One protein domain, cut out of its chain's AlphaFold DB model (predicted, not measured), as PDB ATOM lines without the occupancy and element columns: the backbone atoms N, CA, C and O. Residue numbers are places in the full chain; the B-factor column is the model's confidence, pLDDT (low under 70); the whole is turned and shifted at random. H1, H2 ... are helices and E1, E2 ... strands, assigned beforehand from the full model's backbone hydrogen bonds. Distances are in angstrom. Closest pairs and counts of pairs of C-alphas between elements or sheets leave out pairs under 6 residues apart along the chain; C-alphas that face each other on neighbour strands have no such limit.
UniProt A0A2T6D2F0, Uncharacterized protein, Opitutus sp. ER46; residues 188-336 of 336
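This is residues 188 to 336 of the 336 residues of an uncharacterized protein of Opitutus sp. ER46 (UniProt A0A2T6D2F0). A strongly twisted sheet of four strands, E1 to E4, stands at one end, and a cluster of helices gathers beside its E4 edge. The helical hairpin H1 and H2 covers part of one face; H5 runs through the middle of the helices, with H3 and H6 side by side beyond it. The 149 printed residues hold seven named helices and four strands, in the order H1 to H5, E1 to E4, H6, H7. The sheet's order is E1 E2 E3 E4, antiparallel throughout, and the class is mixed, helices and strands. The whole is compact, with a radius of gyration of the C-alphas of 15.7 A and spans of 42 by 41 by 25 A.

Begin at the sheet: E1, residues 260 to 264, E2, residues 268 to 276, E3, residues 283 to 293, and E4, residues 296 to 300, form a meander, each strand the antiparallel neighbour of the one before. Look for N 270 and O 263 at 3.3 A in hairpin E1 and E2, N 271 and O 288 at 2.8 A in E2 and E3, and N 298 and O 291 at 2.9 A in E3 and E4. H1, residues 188 to 199, and H2, residues 203 to 209, are on the same face of the sheet. They touch as a hairpin at a shallow tilt of 10 degrees, opposite ways, the closest C-alphas, of Leu 194 and Ile 206, 5.5 A apart. H5, residues 238 to 247, is the hub: it touches H2, with the C-alphas of Pro 203 and Ala 243 closest at 4.7 A. H5 also touches H3, residues 215 to 225, about perpendicular at 82 degrees, closest at the C-alphas of Arg 221 and Pro 238, 5.3 A. H3 touches H6, residues 303 to 314, at a shallow tilt of 13 degrees, the same way, closest at the C-alphas of Ala 216 and Arg 303, 4.3 A. H4, residues 229 to 235, only just touches H3, only at the corner, with 3 pairs of C-alphas within 8 A, the closest those of Phe 224 and Arg 232, 6.6 A. H7, residues 326 to 334, only just touches H5, with 3 pairs, the closest the C-alphas of Phe 245 and Ala 330, 6.4 A. Every O i to N i+4 pair is within hydrogen-bond range in H1, H2, H4, H5 and H6, against 5 of 7 in H3 and 3 of 5 in H7.

Find C-alpha 283 at (116.188, 180.752, 155.951); from there E3 runs 31.6 A, beside E2 with 26.5 A. H1 begins at C-alpha 188, (127.315, 196.240, 148.583), and spans 16.4 A; H6 spans 16.3 A.

The C-alphas of Glu 229 and Val 281 are farthest apart, 48.0 A. The printed part has no cut; the links H5 to E1 and H6 to H7 are long. Mean pLDDT of the printed part is 79.7, and residues 250 to 264 and 318 to 336 are among those under 70.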
ATOM      1  N   MET A 188     127.671 197.377 149.438       91.69
ATOM      2  CA  MET A 188     127.315 196.240 148.583       91.69
ATOM      3  C   MET A 188     128.493 195.778 147.724       91.69
ATOM      4  O   MET A 188     128.757 194.585 147.663       91.69
ATOM      5  N   ALA A 189     129.236 196.706 147.114       94.44
ATOM      6  CA  ALA A 189     130.435 196.363 146.351       94.44
ATOM      7  C   ALA A 189     131.484 195.670 147.238       94.44
ATOM      8  O   ALA A 189     132.076 194.669 146.835       94.44
ATOM      9  N   CYS A 190     131.657 196.151 148.476       96.00
ATOM     10  CA  CYS A 190     132.541 195.519 149.450       96.00
ATOM     11  C   CYS A 190     132.058 194.110 149.831       96.00
ATOM     12  O   CYS A 190     132.882 193.207 149.937       96.00
ATOM     13  N   LEU A 191     130.748 193.903 150.022       93.12
ATOM     14  CA  LEU A 191     130.180 192.577 150.286       93.12
ATOM     15  C   LEU A 191     130.381 191.627 149.097       93.12
ATOM     16  O   LEU A 191     130.797 190.490 149.291       93.12
ATOM     17  N   GLU A 192     130.114 192.092 147.877       92.62
ATOM     18  CA  GLU A 192     130.280 191.317 146.643       92.62
ATOM     19  C   GLU A 192     131.744 190.880 146.467       92.62
ATOM     20  O   GLU A 192     132.015 189.702 146.237       92.62
ATOM     21  N   THR A 193     132.686 191.797 146.710       95.44
ATOM     22  CA  THR A 193     134.129 191.516 146.702       95.44
ATOM     23  C   THR A 193     134.541 190.548 147.805       95.44
ATOM     24  O   THR A 193     135.318 189.634 147.545       95.44
ATOM     25  N   LEU A 194     134.003 190.697 149.020       94.56
ATOM     26  CA  LEU A 194     134.275 189.793 150.140       94.56
ATOM     27  C   LEU A 194     133.842 188.355 149.816       94.56
ATOM     28  O   LEU A 194     134.593 187.412 150.060       94.56
ATOM     29  N   LEU A 195     132.644 188.177 149.252       91.94
ATOM     30  CA  LEU A 195     132.115 186.859 148.881       91.94
ATOM     31  C   LEU A 195     132.849 186.262 147.678       91.94
ATOM     32  O   LEU A 195     133.126 185.063 147.676       91.94
ATOM     33  N   TRP A 196     133.214 187.091 146.697       92.94
ATOM     34  CA  TRP A 196     134.079 186.695 145.586       92.94
ATOM     35  C   TRP A 196     135.435 186.192 146.088       92.94
ATOM     36  O   TRP A 196     135.855 185.094 145.725       92.94
ATOM     37  N   ALA A 197     136.089 186.953 146.967       93.88
ATOM     38  CA  ALA A 197     137.391 186.604 147.518       93.88
ATOM     39  C   ALA A 197     137.326 185.316 148.352       93.88
ATOM     40  O   ALA A 197     138.177 184.442 148.218       93.88
ATOM     41  N   ARG A 198     136.259 185.142 149.143       91.19
ATOM     42  CA  ARG A 198     135.983 183.907 149.894       91.19
ATOM     43  C   ARG A 198     135.781 182.705 148.971       91.19
ATOM     44  O   ARG A 198     136.380 181.665 149.204       91.19
ATOM     45  N   HIS A 199     135.017 182.855 147.889       88.38
ATOM     46  CA  HIS A 199     134.832 181.795 146.893       88.38
ATOM     47  C   HIS A 199     136.136 181.418 146.164       88.38
ATOM     48  O   HIS A 199     136.318 180.269 145.781       88.38
ATOM     49  N   ARG A 200     137.056 182.374 145.984       89.94
ATOM     50  CA  ARG A 200     138.377 182.150 145.372       89.94
ATOM     51  C   ARG A 200     139.463 181.719 146.360       89.94
ATOM     52  O   ARG A 200     140.591 181.515 145.925       89.94
ATOM     53  N   HIS A 201     139.142 181.595 147.649       91.12
ATOM     54  CA  HIS A 201     140.120 181.398 148.722       91.12
ATOM     55  C   HIS A 201     141.270 182.424 148.670       91.12
ATOM     56  O   HIS A 201     142.436 182.074 148.837       91.12
ATOM     57  N   ASP A 202     140.935 183.697 148.426       94.75
ATOM     58  CA  ASP A 202     141.876 184.819 148.342       94.75
ATOM     59  C   ASP A 202     141.890 185.616 149.665       94.75
ATOM     60  O   ASP A 202     141.089 186.544 149.855       94.75
ATOM     61  N   PRO A 203     142.769 185.265 150.624       95.31
ATOM     62  CA  PRO A 203     142.849 185.964 151.902       95.31
ATOM     63  C   PRO A 203     143.369 187.398 151.767       95.31
ATOM     64  O   PRO A 203     143.090 188.221 152.634       95.31
ATOM     65  N   ASP A 204     144.111 187.734 150.712       96.69
ATOM     66  CA  ASP A 204     144.623 189.091 150.530       96.69
ATOM     67  C   ASP A 204     143.481 190.038 150.132       96.69
ATOM     68  O   ASP A 204     143.324 191.109 150.725       96.69
ATOM     69  N   ALA A 205     142.594 189.610 149.229       96.69
ATOM     70  CA  ALA A 205     141.398 190.373 148.885       96.69
ATOM     71  C   ALA A 205     140.402 190.496 150.057       96.69
ATOM     72  O   ALA A 205     139.848 191.576 150.278       96.69
ATOM     73  N   ILE A 206     140.214 189.440 150.864       96.75
ATOM     74  CA  ILE A 206     139.401 189.522 152.094       96.75
ATOM     75  C   ILE A 206     140.024 190.509 153.092       96.75
ATOM     76  O   ILE A 206     139.301 191.309 153.686       96.75
ATOM     77  N   ALA A 207     141.350 190.484 153.270       97.06
ATOM     78  CA  ALA A 207     142.042 191.388 154.186       97.06
ATOM     79  C   ALA A 207     141.868 192.859 153.785       97.06
ATOM     80  O   ALA A 207     141.671 193.706 154.652       97.06
ATOM     81  N   VAL A 208     141.865 193.162 152.483       97.12
ATOM     82  CA  VAL A 208     141.570 194.507 151.961       97.12
ATOM     83  C   VAL A 208     140.125 194.925 152.253       97.12
ATOM     84  O   VAL A 208     139.850 196.109 152.431       97.12
ATOM     85  N   CYS A 209     139.184 193.985 152.333       97.56
ATOM     86  CA  CYS A 209     137.814 194.287 152.733       97.56
ATOM     87  C   CYS A 209     137.663 194.573 154.233       97.56
ATOM     88  O   CYS A 209     136.638 195.134 154.588       97.56
ATOM     89  N   LEU A 210     138.613 194.229 155.107       96.81
ATOM     90  CA  LEU A 210     138.504 194.476 156.551       96.81
ATOM     91  C   LEU A 210     138.836 195.928 156.920       96.81
ATOM     92  O   LEU A 210     139.678 196.567 156.294       96.81
ATOM     93  N   ASP A 211     138.196 196.439 157.973       95.25
ATOM     94  CA  ASP A 211     138.598 197.697 158.607       95.25
ATOM     95  C   ASP A 211     139.794 197.445 159.547       95.25
ATOM     96  O   ASP A 211     139.607 196.830 160.599       95.25
ATOM     97  N   PRO A 212     141.027 197.872 159.203       91.12
ATOM     98  CA  PRO A 212     142.218 197.558 159.996       91.12
ATOM     99  C   PRO A 212     142.199 198.208 161.385       91.12
ATOM    100  O   PRO A 212     142.826 197.686 162.312       91.12
ATOM    101  N   ASP A 213     141.450 199.302 161.536       94.00
ATOM    102  CA  ASP A 213     141.324 200.078 162.770       94.00
ATOM    103  C   ASP A 213     140.123 199.642 163.619       94.00
ATOM    104  O   ASP A 213     139.870 200.209 164.682       94.00
ATOM    105  N   ASP A 214     139.388 198.611 163.191       93.00
ATOM    106  CA  ASP A 214     138.232 198.127 163.935       93.00
ATOM    107  C   ASP A 214     138.677 197.627 165.325       93.00
ATOM    108  O   ASP A 214     139.546 196.746 165.424       93.00
ATOM    109  N   PRO A 215     138.114 198.149 166.432       92.00
ATOM    110  CA  PRO A 215     138.399 197.634 167.769       92.00
ATOM    111  C   PRO A 215     137.975 196.164 167.943       92.00
ATOM    112  O   PRO A 215     138.489 195.479 168.828       92.00
ATOM    113  N   ALA A 216     137.074 195.642 167.105       90.69
ATOM    114  CA  ALA A 216     136.714 194.230 167.077       90.69
ATOM    115  C   ALA A 216     137.896 193.323 166.708       90.69
ATOM    116  O   ALA A 216     137.908 192.175 167.145       90.69
ATOM    117  N   LEU A 217     138.900 193.824 165.971       93.06
ATOM    118  CA  LEU A 217     140.105 193.068 165.611       93.06
ATOM    119  C   LEU A 217     141.090 192.885 166.771       93.06
ATOM    120  O   LEU A 217     142.048 192.130 166.624       93.06
ATOM    121  N   GLU A 218     140.873 193.516 167.927       95.06
ATOM    122  CA  GLU A 218     141.810 193.447 169.053       95.06
ATOM    123  C   GLU A 218     142.174 192.014 169.496       95.06
ATOM    124  O   GLU A 218     143.363 191.725 169.636       95.06
ATOM    125  N   PRO A 219     141.230 191.055 169.614       91.31
ATOM    126  CA  PRO A 219     141.573 189.666 169.919       91.31
ATOM    127  C   PRO A 219     142.515 189.032 168.884       91.31
ATOM    128  O   PRO A 219     143.392 188.249 169.250       91.31
ATOM    129  N   MET A 220     142.377 189.395 167.602       93.62
ATOM    130  CA  MET A 220     143.273 188.942 166.533       93.62
ATOM    131  C   MET A 220     144.639 189.624 166.614       93.62
ATOM    132  O   MET A 220     145.642 188.974 166.336       93.62
ATOM    133  N   ARG A 221     144.714 190.899 167.025       95.56
ATOM    134  CA  ARG A 221     145.998 191.590 167.247       95.56
ATOM    135  C   ARG A 221     146.791 190.927 168.368       95.56
ATOM    136  O   ARG A 221     147.965 190.626 168.174       95.56
ATOM    137  N   VAL A 222     146.135 190.629 169.491       93.75
ATOM    138  CA  VAL A 222     146.741 189.907 170.620       93.75
ATOM    139  C   VAL A 222     147.226 188.523 170.187       93.75
ATOM    140  O   VAL A 222     148.367 188.158 170.464       93.75
ATOM    141  N   LEU A 223     146.387 187.765 169.471       90.81
ATOM    142  CA  LEU A 223     146.758 186.440 168.968       90.81
ATOM    143  C   LEU A 223     147.948 186.516 167.999       90.81
ATOM    144  O   LEU A 223     148.899 185.757 168.146       90.81
ATOM    145  N   PHE A 224     147.927 187.457 167.053       94.31
ATOM    146  CA  PHE A 224     149.006 187.666 166.089       94.31
ATOM    147  C   PHE A 224     150.318 188.079 166.770       94.31
ATOM    148  O   PHE A 224     151.383 187.584 166.407       94.31
ATOM    149  N   ALA A 225     150.263 188.956 167.777       95.94
ATOM    150  CA  ALA A 225     151.437 189.386 168.531       95.94
ATOM    151  C   ALA A 225     152.107 188.223 169.283       95.94
ATOM    152  O   ALA A 225     153.335 188.191 169.377       95.94
ATOM    153  N   ALA A 226     151.311 187.257 169.754       93.56
ATOM    154  CA  ALA A 226     151.782 186.054 170.435       93.56
ATOM    155  C   ALA A 226     152.388 184.994 169.493       93.56
ATOM    156  O   ALA A 226     152.988 184.032 169.973       93.56
ATOM    157  N   LEU A 227     152.247 185.144 168.169       88.50
ATOM    158  CA  LEU A 227     152.823 184.199 167.215       88.50
ATOM    159  C   LEU A 227     154.361 184.265 167.205       88.50
ATOM    160  O   LEU A 227     154.938 185.356 167.301       88.50
ATOM    161  N   PRO A 228     155.037 183.122 166.974       90.19
ATOM    162  CA  PRO A 228     156.442 183.103 166.584       90.19
ATOM    163  C   PRO A 228     156.696 183.943 165.325       90.19
ATOM    164  O   PRO A 228     155.785 184.199 164.533       90.19
ATOM    165  N   GLU A 229     157.953 184.322 165.095       92.06
ATOM    166  CA  GLU A 229     158.345 185.129 163.932       92.06
ATOM    167  C   GLU A 229     157.909 184.505 162.601       92.06
ATOM    168  O   GLU A 229     157.359 185.206 161.756       92.06
ATOM    169  N   SER A 230     158.043 183.184 162.450       88.00
ATOM    170  CA  SER A 230     157.580 182.456 161.261       88.00
ATOM    171  C   SER A 230     156.071 182.595 161.026       88.00
ATOM    172  O   SER A 230     155.638 182.809 159.894       88.00
ATOM    173  N   GLY A 231     155.260 182.541 162.088       88.62
ATOM    174  CA  GLY A 231     153.812 182.748 162.010       88.62
ATOM    175  C   GLY A 231     153.457 184.186 161.634       88.62
ATOM    176  O   GLY A 231     152.624 184.410 160.754       88.62
ATOM    177  N   ARG A 232     154.133 185.174 162.234       95.25
ATOM    178  CA  ARG A 232     153.951 186.590 161.872       95.25
ATOM    179  C   ARG A 232     154.374 186.872 160.432       95.25
ATOM    180  O   ARG A 232     153.668 187.599 159.741       95.25
ATOM    181  N   ALA A 233     155.464 186.266 159.961       92.44
ATOM    182  CA  ALA A 233     155.927 186.379 158.580       92.44
ATOM    183  C   ALA A 233     154.932 185.762 157.584       92.44
ATOM    184  O   ALA A 233     154.664 186.352 156.536       92.44
ATOM    185  N   TYR A 234     154.336 184.614 157.928       91.38
ATOM    186  CA  TYR A 234     153.316 183.962 157.106       91.38
ATOM    187  C   TYR A 234     152.034 184.800 157.002       91.38
ATOM    188  O   TYR A 234     151.571 185.111 155.903       91.38
ATOM    189  N   TYR A 235     151.459 185.196 158.141       94.38
ATOM    190  CA  TYR A 235     150.192 185.926 158.151       94.38
ATOM    191  C   TYR A 235     150.339 187.406 157.803       94.38
ATOM    192  O   TYR A 235     149.367 187.989 157.344       94.38
ATOM    193  N   ARG A 236     151.518 188.016 157.982       96.56
ATOM    194  CA  ARG A 236     151.870 189.428 157.710       96.56
ATOM    195  C   ARG A 236     151.129 190.479 158.541       96.56
ATOM    196  O   ARG A 236     151.733 191.476 158.922       96.56
ATOM    197  N   SER A 237     149.844 190.287 158.831       96.75
ATOM    198  CA  SER A 237     149.037 191.192 159.649       96.75
ATOM    199  C   SER A 237     147.891 190.458 160.365       96.75
ATOM    200  O   SER A 237     147.462 189.392 159.912       96.75
ATOM    201  N   PRO A 238     147.323 191.037 161.441       95.88
ATOM    202  CA  PRO A 238     146.126 190.500 162.093       95.88
ATOM    203  C   PRO A 238     144.917 190.388 161.150       95.88
ATOM    204  O   PRO A 238     144.169 189.416 161.218       95.88
ATOM    205  N   ALA A 239     144.742 191.355 160.240       96.12
ATOM    206  CA  ALA A 239     143.656 191.345 159.261       96.12
ATOM    207  C   ALA A 239     143.807 190.186 158.268       96.12
ATOM    208  O   ALA A 239     142.845 189.470 158.001       96.12
ATOM    209  N   ARG A 240     145.025 189.947 157.769       95.56
ATOM    210  CA  ARG A 240     145.292 188.822 156.872       95.56
ATOM    211  C   ARG A 240     145.220 187.473 157.596       95.56
ATOM    212  O   ARG A 240     144.754 186.506 157.003       95.56
ATOM    213  N   MET A 241     145.595 187.403 158.874       94.94
ATOM    214  CA  MET A 241     145.365 186.213 159.704       94.94
ATOM    215  C   MET A 241     143.874 185.862 159.785       94.94
ATOM    216  O   MET A 241     143.492 184.737 159.472       94.94
ATOM    217  N   LEU A 242     143.021 186.838 160.115       93.50
ATOM    218  CA  LEU A 242     141.570 186.644 160.100       93.50
ATOM    219  C   LEU A 242     141.066 186.256 158.704       93.50
ATOM    220  O   LEU A 242     140.235 185.362 158.570       93.50
ATOM    221  N   ALA A 243     141.579 186.910 157.665       94.44
ATOM    222  CA  ALA A 243     141.190 186.641 156.292       94.44
ATOM    223  C   ALA A 243     141.495 185.204 155.856       94.44
ATOM    224  O   ALA A 243     140.672 184.600 155.176       94.44
ATOM    225  N   VAL A 244     142.623 184.628 156.292       92.25
ATOM    226  CA  VAL A 244     142.927 183.207 156.076       92.25
ATOM    227  C   VAL A 244     141.847 182.330 156.708       92.25
ATOM    228  O   VAL A 244     141.323 181.455 156.024       92.25
ATOM    229  N   PHE A 245     141.431 182.598 157.947       88.06
ATOM    230  CA  PHE A 245     140.372 181.817 158.598       88.06
ATOM    231  C   PHE A 245     139.022 181.952 157.882       88.06
ATOM    232  O   PHE A 245     138.371 180.953 157.587       88.06
ATOM    233  N   VAL A 246     138.636 183.176 157.520       89.12
ATOM    234  CA  VAL A 246     137.361 183.458 156.844       89.12
ATOM    235  C   VAL A 246     137.332 182.914 155.413       89.12
ATOM    236  O   VAL A 246     136.276 182.475 154.956       89.12
ATOM    237  N   SER A 247     138.470 182.915 154.704       89.25
ATOM    238  CA  SER A 247     138.587 182.417 153.320       89.25
ATOM    239  C   SER A 247     138.221 180.948 153.190       89.25
ATOM    240  O   SER A 247     137.844 180.486 152.118       89.25
ATOM    241  N   GLN A 248     138.349 180.215 154.285       82.50
ATOM    242  CA  GLN A 248     138.154 178.788 154.303       82.50
ATOM    243  C   GLN A 248     136.736 178.400 154.707       82.50
ATOM    244  O   GLN A 248     136.384 177.235 154.600       82.50
ATOM    245  N   GLU A 249     135.886 179.328 155.140       76.00
ATOM    246  CA  GLU A 249     134.461 179.042 155.208       76.00
ATOM    247  C   GLU A 249     133.883 179.185 153.781       76.00
ATOM    248  O   GLU A 249     134.037 180.238 153.177       76.00
ATOM    249  N   MET A 250     133.200 178.205 153.184       63.62
ATOM    250  CA  MET A 250     132.478 178.437 151.916       63.62
ATOM    251  C   MET A 250     131.055 178.936 152.196       63.62
ATOM    252  O   MET A 250     130.424 178.459 153.138       63.62
ATOM    253  N   PRO A 251     130.521 179.919 151.451       63.78
ATOM    254  CA  PRO A 251     129.079 180.132 151.412       63.78
ATOM    255  C   PRO A 251     128.416 178.926 150.719       63.78
ATOM    256  O   PRO A 251     129.022 178.357 149.808       63.78
ATOM    257  N   PRO A 252     127.179 178.547 151.077       60.28
ATOM    258  CA  PRO A 252     126.429 177.544 150.325       60.28
ATOM    259  C   PRO A 252     126.342 177.946 148.844       60.28
ATOM    260  O   PRO A 252     126.032 179.103 148.534       60.28
ATOM    261  N   ALA A 253     126.597 177.003 147.931       57.56
ATOM    262  CA  ALA A 253     126.646 177.246 146.482       57.56
ATOM    263  C   ALA A 253     125.354 177.873 145.909       57.56
ATOM    264  O   ALA A 253     125.389 178.540 144.877       57.56
ATOM    265  N   GLU A 254     124.226 177.740 146.615       56.91
ATOM    266  CA  GLU A 254     122.897 178.227 146.215       56.91
ATOM    267  C   GLU A 254     122.439 179.459 147.017       56.91
ATOM    268  O   GLU A 254     121.301 179.570 147.481       56.91
ATOM    269  N   THR A 255     123.334 180.427 147.211       55.94
ATOM    270  CA  THR A 255     123.000 181.644 147.958       55.94
ATOM    271  C   THR A 255     122.100 182.575 147.132       55.94
ATOM    272  O   THR A 255     122.577 183.361 146.316       55.94
ATOM    273  N   LYS A 256     120.785 182.561 147.375       56.91
ATOM    274  CA  LYS A 256     119.881 183.628 146.907       56.91
ATOM    275  C   LYS A 256     119.968 184.833 147.842       56.91
ATOM    276  O   LYS A 256     119.247 184.913 148.831       56.91
ATOM    277  N   SER A 257     120.822 185.804 147.527       56.38
ATOM    278  CA  SER A 257     120.925 187.027 148.326       56.38
ATOM    279  C   SER A 257     119.667 187.888 148.195       56.38
ATOM    280  O   SER A 257     119.394 188.443 147.131       56.38
ATOM    281  N   ARG A 258     118.921 188.063 149.290       60.12
ATOM    282  CA  ARG A 258     117.904 189.116 149.404       60.12
ATOM    283  C   ARG A 258     118.412 190.209 150.334       60.12
ATOM    284  O   ARG A 258     118.464 190.010 151.544       60.12
ATOM    285  N   GLN A 259     118.743 191.360 149.761       63.69
ATOM    286  CA  GLN A 259     119.184 192.532 150.507       63.69
ATOM    287  C   GLN A 259     118.042 193.067 151.376       63.69
ATOM    288  O   GLN A 259     116.961 193.381 150.880       63.69
ATOM    289  N   THR A 260     118.300 193.206 152.673       59.84
ATOM    290  CA  THR A 260     117.476 194.031 153.561       59.84
ATOM    291  C   THR A 260     118.422 194.985 154.282       59.84
ATOM    292  O   THR A 260     119.262 194.540 155.061       59.84
ATOM    293  N   SER A 261     118.360 196.285 153.980       60.59
ATOM    294  CA  SER A 261     119.117 197.291 154.733       60.59
ATOM    295  C   SER A 261     118.466 197.445 156.105       60.59
ATOM    296  O   SER A 261     117.369 197.992 156.207       60.59
ATOM    297  N   LEU A 262     119.111 196.919 157.147       59.94
ATOM    298  CA  LEU A 262     118.535 196.891 158.497       59.94
ATOM    299  C   LEU A 262     118.601 198.263 159.177       59.94
ATOM    300  O   LEU A 262     117.628 198.673 159.802       59.94
ATOM    301  N   ARG A 263     119.722 198.982 159.024       60.34
ATOM    302  CA  ARG A 263     119.931 200.395 159.387       60.34
ATOM    303  C   ARG A 263     121.125 200.925 158.589       60.34
ATOM    304  O   ARG A 263     122.137 200.230 158.478       60.34
ATOM    305  N   SER A 264     121.010 202.128 158.040       60.78
ATOM    306  CA  SER A 264     122.127 202.839 157.416       60.78
ATOM    307  C   SER A 264     122.165 204.268 157.932       60.78
ATOM    308  O   SER A 264     121.192 205.003 157.757       60.78
ATOM    309  N   ASP A 265     123.277 204.668 158.529       73.50
ATOM    310  CA  ASP A 265     123.667 206.074 158.553       73.50
ATOM    311  C   ASP A 265     124.743 206.301 157.474       73.50
ATOM    312  O   ASP A 265     125.096 205.392 156.719       73.50
ATOM    313  N   ARG A 266     125.248 207.531 157.323       69.44
ATOM    314  CA  ARG A 266     126.257 207.825 156.287       69.44
ATOM    315  C   ARG A 266     127.608 207.132 156.531       69.44
ATOM    316  O   ARG A 266     128.424 207.108 155.609       69.44
ATOM    317  N   ALA A 267     127.855 206.609 157.735       76.94
ATOM    318  CA  ALA A 267     129.141 206.064 158.163       76.94
ATOM    319  C   ALA A 267     129.117 204.543 158.389       76.94
ATOM    320  O   ALA A 267     130.178 203.924 158.447       76.94
ATOM    321  N   SER A 268     127.938 203.933 158.498       87.62
ATOM    322  CA  SER A 268     127.751 202.522 158.802       87.62
ATOM    323  C   SER A 268     126.525 201.940 158.095       87.62
ATOM    324  O   SER A 268     125.496 202.588 157.905       87.62
ATOM    325  N   CYS A 269     126.640 200.682 157.680       89.75
ATOM    326  CA  CYS A 269     125.585 199.955 156.991       89.75
ATOM    327  C   CYS A 269     125.570 198.501 157.461       89.75
ATOM    328  O   CYS A 269     126.615 197.863 157.548       89.75
ATOM    329  N   ALA A 270     124.386 197.962 157.740       88.62
ATOM    330  CA  ALA A 270     124.201 196.532 157.960       88.62
ATOM    331  C   ALA A 270     123.492 195.899 156.755       88.62
ATOM    332  O   ALA A 270     122.374 196.294 156.409       88.62
ATOM    333  N   LEU A 271     124.134 194.903 156.144       85.88
ATOM    334  CA  LEU A 271     123.580 194.094 155.062       85.88
ATOM    335  C   LEU A 271     123.232 192.702 155.594       85.88
ATOM    336  O   LEU A 271     124.087 191.993 156.119       85.88
ATOM    337  N   GLU A 272     121.969 192.309 155.459       85.38
ATOM    338  CA  GLU A 272     121.516 190.949 155.755       85.38
ATOM    339  C   GLU A 272     121.609 190.077 154.498       85.38
ATOM    340  O   GLU A 272     121.028 190.406 153.461       85.38
ATOM    341  N   LEU A 273     122.318 188.955 154.603       83.25
ATOM    342  CA  LEU A 273     122.302 187.861 153.640       83.25
ATOM    343  C   LEU A 273     121.383 186.756 154.141       83.25
ATOM    344  O   LEU A 273     121.497 186.291 155.277       83.25
ATOM    345  N   ARG A 274     120.476 186.340 153.262       80.56
ATOM    346  CA  ARG A 274     119.550 185.236 153.484       80.56
ATOM    347  C   ARG A 274     119.989 184.048 152.646       80.56
ATOM    348  O   ARG A 274     120.209 184.213 151.452       80.56
ATOM    349  N   PHE A 275     120.103 182.881 153.261       74.88
ATOM    350  CA  PHE A 275     120.416 181.628 152.579       74.88
ATOM    351  C   PHE A 275     119.210 180.708 152.712       74.88
ATOM    352  O   PHE A 275     118.662 180.574 153.807       74.88
ATOM    353  N   ALA A 276     118.784 180.106 151.606       68.44
ATOM    354  CA  ALA A 276     117.878 178.970 151.668       68.44
ATOM    355  C   ALA A 276     118.724 177.741 152.009       68.44
ATOM    356  O   ALA A 276     119.715 177.485 151.323       68.44
ATOM    357  N   GLU A 277     118.384 177.019 153.074       70.12
ATOM    358  CA  GLU A 277     118.991 175.709 153.289       70.12
ATOM    359  C   GLU A 277     118.410 174.714 152.274       70.12
ATOM    360  O   GLU A 277     117.194 174.691 152.084       70.12
ATOM    361  N   PRO A 278     119.239 173.876 151.621       60.47
ATOM    362  CA  PRO A 278     118.757 172.912 150.626       60.47
ATOM    363  C   PRO A 278     117.730 171.913 151.177       60.47
ATOM    364  O   PRO A 278     116.933 171.359 150.425       60.47
ATOM    365  N   THR A 279     117.761 171.662 152.488       67.19
ATOM    366  CA  THR A 279     116.997 170.598 153.151       67.19
ATOM    367  C   THR A 279     115.953 171.095 154.148       67.19
ATOM    368  O   THR A 279     115.210 170.274 154.681       67.19
ATOM    369  N   ASP A 280     115.881 172.400 154.425       59.94
ATOM    370  CA  ASP A 280     114.968 172.959 155.427       59.94
ATOM    371  C   ASP A 280     114.225 174.187 154.875       59.94
ATOM    372  O   ASP A 280     114.752 174.984 154.102       59.94
ATOM    373  N   VAL A 281     112.980 174.379 155.315       63.38
ATOM    374  CA  VAL A 281     112.169 175.581 155.039       63.38
ATOM    375  C   VAL A 281     112.771 176.815 155.740       63.38
ATOM    376  O   VAL A 281     112.342 177.955 155.534       63.38
ATOM    377  N   ARG A 282     113.779 176.615 156.593       67.38
ATOM    378  CA  ARG A 282     114.448 177.675 157.340       67.38
ATOM    379  C   ARG A 282     115.388 178.480 156.447       67.38
ATOM    380  O   ARG A 282     116.192 177.972 155.676       67.38
ATOM    381  N   THR A 283     115.275 179.798 156.578       74.62
ATOM    382  CA  THR A 283     116.188 180.752 155.951       74.62
ATOM    383  C   THR A 283     117.261 181.134 156.959       74.62
ATOM    384  O   THR A 283     116.950 181.807 157.947       74.62
ATOM    385  N   LEU A 284     118.517 180.761 156.709       74.94
ATOM    386  CA  LEU A 284     119.634 181.267 157.504       74.94
ATOM    387  C   LEU A 284     119.810 182.759 157.228       74.94
ATOM    388  O   LEU A 284     119.722 183.209 156.084       74.94
ATOM    389  N   ARG A 285     120.075 183.532 158.280       82.38
ATOM    390  CA  ARG A 285     120.322 184.975 158.192       82.38
ATOM    391  C   ARG A 285     121.716 185.269 158.721       82.38
ATOM    392  O   ARG A 285     122.004 184.973 159.875       82.38
ATOM    393  N   ARG A 286     122.568 185.884 157.901       85.25
ATOM    394  CA  ARG A 286     123.858 186.436 158.343       85.25
ATOM    395  C   ARG A 286     123.853 187.942 158.137       85.25
ATOM    396  O   ARG A 286     123.508 188.420 157.063       85.25
ATOM    397  N   VAL A 287     124.231 188.691 159.168       87.12
ATOM    398  CA  VAL A 287     124.304 190.154 159.110       87.12
ATOM    399  C   VAL A 287     125.763 190.574 159.026       87.12
ATOM    400  O   VAL A 287     126.549 190.285 159.924       87.12
ATOM    401  N   PHE A 288     126.106 191.286 157.960       91.12
ATOM    402  CA  PHE A 288     127.419 191.875 157.741       91.12
ATOM    403  C   PHE A 288     127.342 193.365 158.043       91.12
ATOM    404  O   PHE A 288     126.460 194.061 157.541       91.12
ATOM    405  N   ARG A 289     128.255 193.860 158.879       92.75
ATOM    406  CA  ARG A 289     128.360 195.287 159.186       92.75
ATOM    407  C   ARG A 289     129.484 195.879 158.361       92.75
ATOM    408  O   ARG A 289     130.556 195.296 158.274       92.75
ATOM    409  N   PHE A 290     129.237 197.033 157.774       94.31
ATOM    410  CA  PHE A 290     130.212 197.785 157.008       94.31
ATOM    411  C   PHE A 290     130.331 199.181 157.590       94.31
ATOM    412  O   PHE A 290     129.333 199.771 158.006       94.31
ATOM    413  N   VAL A 291     131.546 199.708 157.595       95.12
ATOM    414  CA  VAL A 291     131.876 201.061 158.032       95.12
ATOM    415  C   VAL A 291     132.570 201.796 156.896       95.12
ATOM    416  O   VAL A 291     133.334 201.204 156.132       95.12
ATOM    417  N   ARG A 292     132.288 203.088 156.752       95.44
ATOM    418  CA  ARG A 292     132.934 203.932 155.750       95.44
ATOM    419  C   ARG A 292     134.235 204.511 156.316       95.44
ATOM    420  O   ARG A 292     134.236 205.131 157.380       95.44
ATOM    421  N   ARG A 293     135.338 204.323 155.591       95.38
ATOM    422  CA  ARG A 293     136.679 204.863 155.862       95.38
ATOM    423  C   ARG A 293     137.121 205.676 154.643       95.38
ATOM    424  O   ARG A 293     137.523 205.118 153.619       95.38
ATOM    425  N   GLY A 294     136.959 206.997 154.729       94.19
ATOM    426  CA  GLY A 294     137.132 207.903 153.588       94.19
ATOM    427  C   GLY A 294     136.174 207.558 152.443       94.19
ATOM    428  O   GLY A 294     134.953 207.520 152.625       94.19
ATOM    429  N   ASP A 295     136.734 207.250 151.275       95.50
ATOM    430  CA  ASP A 295     135.976 206.884 150.069       95.50
ATOM    431  C   ASP A 295     135.749 205.378 149.905       95.50
ATOM    432  O   ASP A 295     135.186 204.932 148.905       95.50
ATOM    433  N   THR A 296     136.143 204.580 150.900       96.88
ATOM    434  CA  THR A 296     135.997 203.123 150.860       96.88
ATOM    435  C   THR A 296     135.098 202.606 151.974       96.88
ATOM    436  O   THR A 296     135.016 203.182 153.057       96.88
ATOM    437  N   TRP A 297     134.405 201.509 151.697       97.38
ATOM    438  CA  TRP A 297     133.662 200.730 152.676       97.38
ATOM    439  C   TRP A 297     134.480 199.519 153.096       97.38
ATOM    440  O   TRP A 297     135.044 198.818 152.257       97.38
ATOM    441  N   CYS A 298     134.494 199.263 154.396       97.06
ATOM    442  CA  CYS A 298     135.202 198.154 155.006       97.06
ATOM    443  C   CYS A 298     134.220 197.308 155.818       97.06
ATOM    444  O   CYS A 298     133.321 197.834 156.468       97.06
ATOM    445  N   TRP A 299     134.383 195.994 155.782       96.25
ATOM    446  CA  TRP A 299     133.703 195.037 156.633       96.25
ATOM    447  C   TRP A 299     134.210 195.154 158.076       96.25
ATOM    448  O   TRP A 299     135.411 195.100 158.339       96.25
ATOM    449  N   SER A 300     133.259 195.299 158.996       95.31
ATOM    450  CA  SER A 300     133.438 195.334 160.444       95.31
ATOM    451  C   SER A 300     132.914 194.012 161.031       95.31
ATOM    452  O   SER A 300     131.695 193.820 161.151       95.31
ATOM    453  N   PRO A 301     133.795 193.036 161.310       92.50
ATOM    454  CA  PRO A 301     133.395 191.747 161.867       92.50
ATOM    455  C   PRO A 301     132.821 191.895 163.284       92.50
ATOM    456  O   PRO A 301     133.158 192.802 164.042       92.50
ATOM    457  N   ALA A 302     131.940 190.973 163.682       88.12
ATOM    458  CA  ALA A 302     131.373 190.993 165.026       88.12
ATOM    459  C   ALA A 302     132.453 190.682 166.079       88.12
ATOM    460  O   ALA A 302     133.069 189.617 166.048       88.12
ATOM    461  N   ARG A 303     132.637 191.589 167.046       86.56
ATOM    462  CA  ARG A 303     133.633 191.456 168.124       86.56
ATOM    463  C   ARG A 303     133.521 190.139 168.892       86.56
ATOM    464  O   ARG A 303     134.546 189.537 169.192       86.56
ATOM    465  N   ASP A 304     132.302 189.698 169.198       77.38
ATOM    466  CA  ASP A 304     132.085 188.447 169.931       77.38
ATOM    467  C   ASP A 304     132.576 187.233 169.134       77.38
ATOM    468  O   ASP A 304     133.296 186.407 169.685       77.38
ATOM    469  N   ALA A 305     132.311 187.184 167.824       80.75
ATOM    470  CA  ALA A 305     132.821 186.115 166.969       80.75
ATOM    471  C   ALA A 305     134.358 186.096 166.953       80.75
ATOM    472  O   ALA A 305     134.964 185.037 167.073       80.75
ATOM    473  N   LEU A 306     135.006 187.264 166.871       86.06
ATOM    474  CA  LEU A 306     136.469 187.347 166.899       86.06
ATOM    475  C   LEU A 306     137.077 186.974 168.251       86.06
ATOM    476  O   LEU A 306     138.163 186.397 168.283       86.06
ATOM    477  N   ARG A 307     136.398 187.279 169.362       84.94
ATOM    478  CA  ARG A 307     136.815 186.824 170.695       84.94
ATOM    479  C   ARG A 307     136.785 185.301 170.766       84.94
ATOM    480  O   ARG A 307     137.795 184.713 171.136       84.94
ATOM    481  N   ASP A 308     135.678 184.690 170.359       80.62
ATOM    482  CA  ASP A 308     135.500 183.237 170.381       80.62
ATOM    483  C   ASP A 308     136.545 182.534 169.494       80.62
ATOM    484  O   ASP A 308     137.183 181.565 169.911       80.62
ATOM    485  N   TYR A 309     136.806 183.088 168.304       81.44
ATOM    486  CA  TYR A 309     137.894 182.654 167.425       81.44
ATOM    487  C   TYR A 309     139.264 182.753 168.118       81.44
ATOM    488  O   TYR A 309     140.040 181.798 168.102       81.44
ATOM    489  N   ALA A 310     139.582 183.889 168.746       83.00
ATOM    490  CA  ALA A 310     140.864 184.080 169.423       83.00
ATOM    491  C   ALA A 310     141.052 183.116 170.602       83.00
ATOM    492  O   ALA A 310     142.145 182.586 170.787       83.00
ATOM    493  N   GLU A 311     140.004 182.898 171.398       81.19
ATOM    494  CA  GLU A 311     140.009 181.970 172.532       81.19
ATOM    495  C   GLU A 311     140.227 180.529 172.079       81.19
ATOM    496  O   GLU A 311     141.054 179.830 172.667       81.19
ATOM    497  N   PHE A 312     139.562 180.115 170.995       79.44
ATOM    498  CA  PHE A 312     139.766 178.803 170.392       79.44
ATOM    499  C   PHE A 312     141.244 178.569 170.052       79.44
ATOM    500  O   PHE A 312     141.831 177.577 170.489       79.44
ATOM    501  N   TYR A 313     141.877 179.507 169.342       78.75
ATOM    502  CA  TYR A 313     143.283 179.378 168.947       78.75
ATOM    503  C   TYR A 313     144.268 179.527 170.108       78.75
ATOM    504  O   TYR A 313     145.344 178.938 170.063       78.75
ATOM    505  N   ARG A 314     143.911 180.246 171.178       79.50
ATOM    506  CA  ARG A 314     144.764 180.382 172.371       79.50
ATOM    507  C   ARG A 314     145.005 179.035 173.072       79.50
ATOM    508  O   ARG A 314     146.027 178.870 173.730       79.50
ATOM    509  N   GLY A 315     144.080 178.079 172.927       74.81
ATOM    510  CA  GLY A 315     144.197 176.714 173.456       74.81
ATOM    511  C   GLY A 315     144.876 175.706 172.516       74.81
ATOM    512  O   GLY A 315     145.083 174.550 172.907       74.81
ATOM    513  N   VAL A 316     145.212 176.110 171.286       73.06
ATOM    514  CA  VAL A 316     145.883 175.264 170.292       73.06
ATOM    515  C   VAL A 316     147.392 175.530 170.365       73.06
ATOM    516  O   VAL A 316     147.810 176.675 170.196       73.06
ATOM    517  N   PRO A 317     148.241 174.512 170.609       71.00
ATOM    518  CA  PRO A 317     149.690 174.687 170.552       71.00
ATOM    519  C   PRO A 317     150.090 175.274 169.195       71.00
ATOM    520  O   PRO A 317     149.726 174.712 168.166       71.00
ATOM    521  N   PHE A 318     150.852 176.371 169.168       60.06
ATOM    522  CA  PHE A 318     151.187 177.087 167.925       60.06
ATOM    523  C   PHE A 318     151.882 176.224 166.857       60.06
ATOM    524  O   PHE A 318     151.776 176.526 165.672       60.06
ATOM    525  N   GLY A 319     152.525 175.115 167.243       56.03
ATOM    526  CA  GLY A 319     153.063 174.124 166.301       56.03
ATOM    527  C   GLY A 319     152.000 173.413 165.448       56.03
ATOM    528  O   GLY A 319     152.336 172.844 164.419       56.03
ATOM    529  N   LEU A 320     150.726 173.479 165.850       53.78
ATOM    530  CA  LEU A 320     149.550 173.000 165.114       53.78
ATOM    531  C   LEU A 320     148.743 174.151 164.490       53.78
ATOM    532  O   LEU A 320     147.654 173.922 163.990       53.78
ATOM    533  N   ALA A 321     149.235 175.389 164.535       53.06
ATOM    534  CA  ALA A 321     148.642 176.529 163.832       53.06
ATOM    535  C   ALA A 321     149.407 176.819 162.526       53.06
ATOM    536  O   ALA A 321     149.579 177.972 162.127       53.06
ATOM    537  N   THR A 322     149.924 175.766 161.888       58.91
ATOM    538  CA  THR A 322     150.555 175.837 160.569       58.91
ATOM    539  C   THR A 322     149.485 175.895 159.474       58.91
ATOM    540  O   THR A 322     148.351 175.464 159.707       58.91
ATOM    541  N   PRO A 323     149.821 176.390 158.269       51.81
ATOM    542  CA  PRO A 323     148.901 176.436 157.129       51.81
ATOM    543  C   PRO A 323     148.227 175.092 156.830       51.81
ATOM    544  O   PRO A 323     147.087 175.077 156.388       51.81
ATOM    545  N   ASP A 324     148.891 173.978 157.142       52.81
ATOM    546  CA  ASP A 324     148.386 172.620 156.909       52.81
ATOM    547  C   ASP A 324     147.333 172.178 157.938       52.81
ATOM    548  O   ASP A 324     146.504 171.313 157.661       52.81
ATOM    549  N   ALA A 325     147.320 172.791 159.122       54.50
ATOM    550  CA  ALA A 325     146.311 172.546 160.147       54.50
ATOM    551  C   ALA A 325     145.094 173.478 160.017       54.50
ATOM    552  O   ALA A 325     144.014 173.171 160.527       54.50
ATOM    553  N   VAL A 326     145.236 174.595 159.295       51.56
ATOM    554  CA  VAL A 326     144.156 175.562 159.053       51.56
ATOM    555  C   VAL A 326     142.955 174.935 158.321       51.56
ATOM    556  O   VAL A 326     141.841 175.182 158.773       51.56
ATOM    557  N   PRO A 327     143.101 174.080 157.286       43.53
ATOM    558  CA  PRO A 327     141.971 173.387 156.662       43.53
ATOM    559  C   PRO A 327     141.154 172.535 157.643       43.53
ATOM    560  O   PRO A 327     139.926 172.556 157.593       43.53
ATOM    561  N   ALA A 328     141.804 171.851 158.593       40.09
ATOM    562  CA  ALA A 328     141.112 171.080 159.631       40.09
ATOM    563  C   ALA A 328     140.323 171.987 160.597       40.09
ATOM    564  O   ALA A 328     139.257 171.613 161.089       40.09
ATOM    565  N   ILE A 329     140.825 173.202 160.830       42.38
ATOM    566  CA  ILE A 329     140.198 174.223 161.679       42.38
ATOM    567  C   ILE A 329     139.171 175.067 160.907       42.38
ATOM    568  O   ILE A 329     138.297 175.683 161.501       42.38
ATOM    569  N   ALA A 330     139.208 175.084 159.584       37.88
ATOM    570  CA  ALA A 330     138.244 175.812 158.782       37.88
ATOM    571  C   ALA A 330     137.050 174.976 158.326       37.88
ATOM    572  O   ALA A 330     135.921 175.465 158.305       37.88
ATOM    573  N   TRP A 331     137.277 173.688 158.061       35.41
ATOM    574  CA  TRP A 331     136.219 172.684 157.971       35.41
ATOM    575  C   TRP A 331     135.306 172.734 159.215       35.41
ATOM    576  O   TRP A 331     134.085 172.585 159.131       35.41
ATOM    577  N   PHE A 332     135.899 173.051 160.372       33.25
ATOM    578  CA  PHE A 332     135.200 173.275 161.632       33.25
ATOM    579  C   PHE A 332     134.208 174.452 161.576       33.25
ATOM    580  O   PHE A 332     133.134 174.314 162.143       33.25
ATOM    581  N   PHE A 333     134.470 175.537 160.835       36.56
ATOM    582  CA  PHE A 333     133.538 176.670 160.694       36.56
ATOM    583  C   PHE A 333     132.553 176.546 159.519       36.56
ATOM    584  O   PHE A 333     131.467 177.114 159.575       36.56
ATOM    585  N   GLN A 334     132.875 175.757 158.485       31.98
ATOM    586  CA  GLN A 334     131.945 175.424 157.389       31.98
ATOM    587  C   GLN A 334     130.750 174.564 157.829       31.98
ATOM    588  O   GLN A 334     129.749 174.484 157.121       31.98
ATOM    589  N   SER A 335     130.850 173.911 158.989       26.44
ATOM    590  CA  SER A 335     129.783 173.076 159.553       26.44
ATOM    591  C   SER A 335     128.720 173.883 160.336       26.44
ATOM    592  O   SER A 335     127.858 173.276 160.973       26.44
ATOM    593  N   TYR A 336     128.776 175.223 160.263       32.34
ATOM    594  CA  TYR A 336     127.866 176.217 160.862       32.34
ATOM    595  C   TYR A 336     127.217 177.110 159.792       32.34
ATOM    596  O   TYR A 336     126.096 177.615 160.027       32.34
TER     597      TYR A 336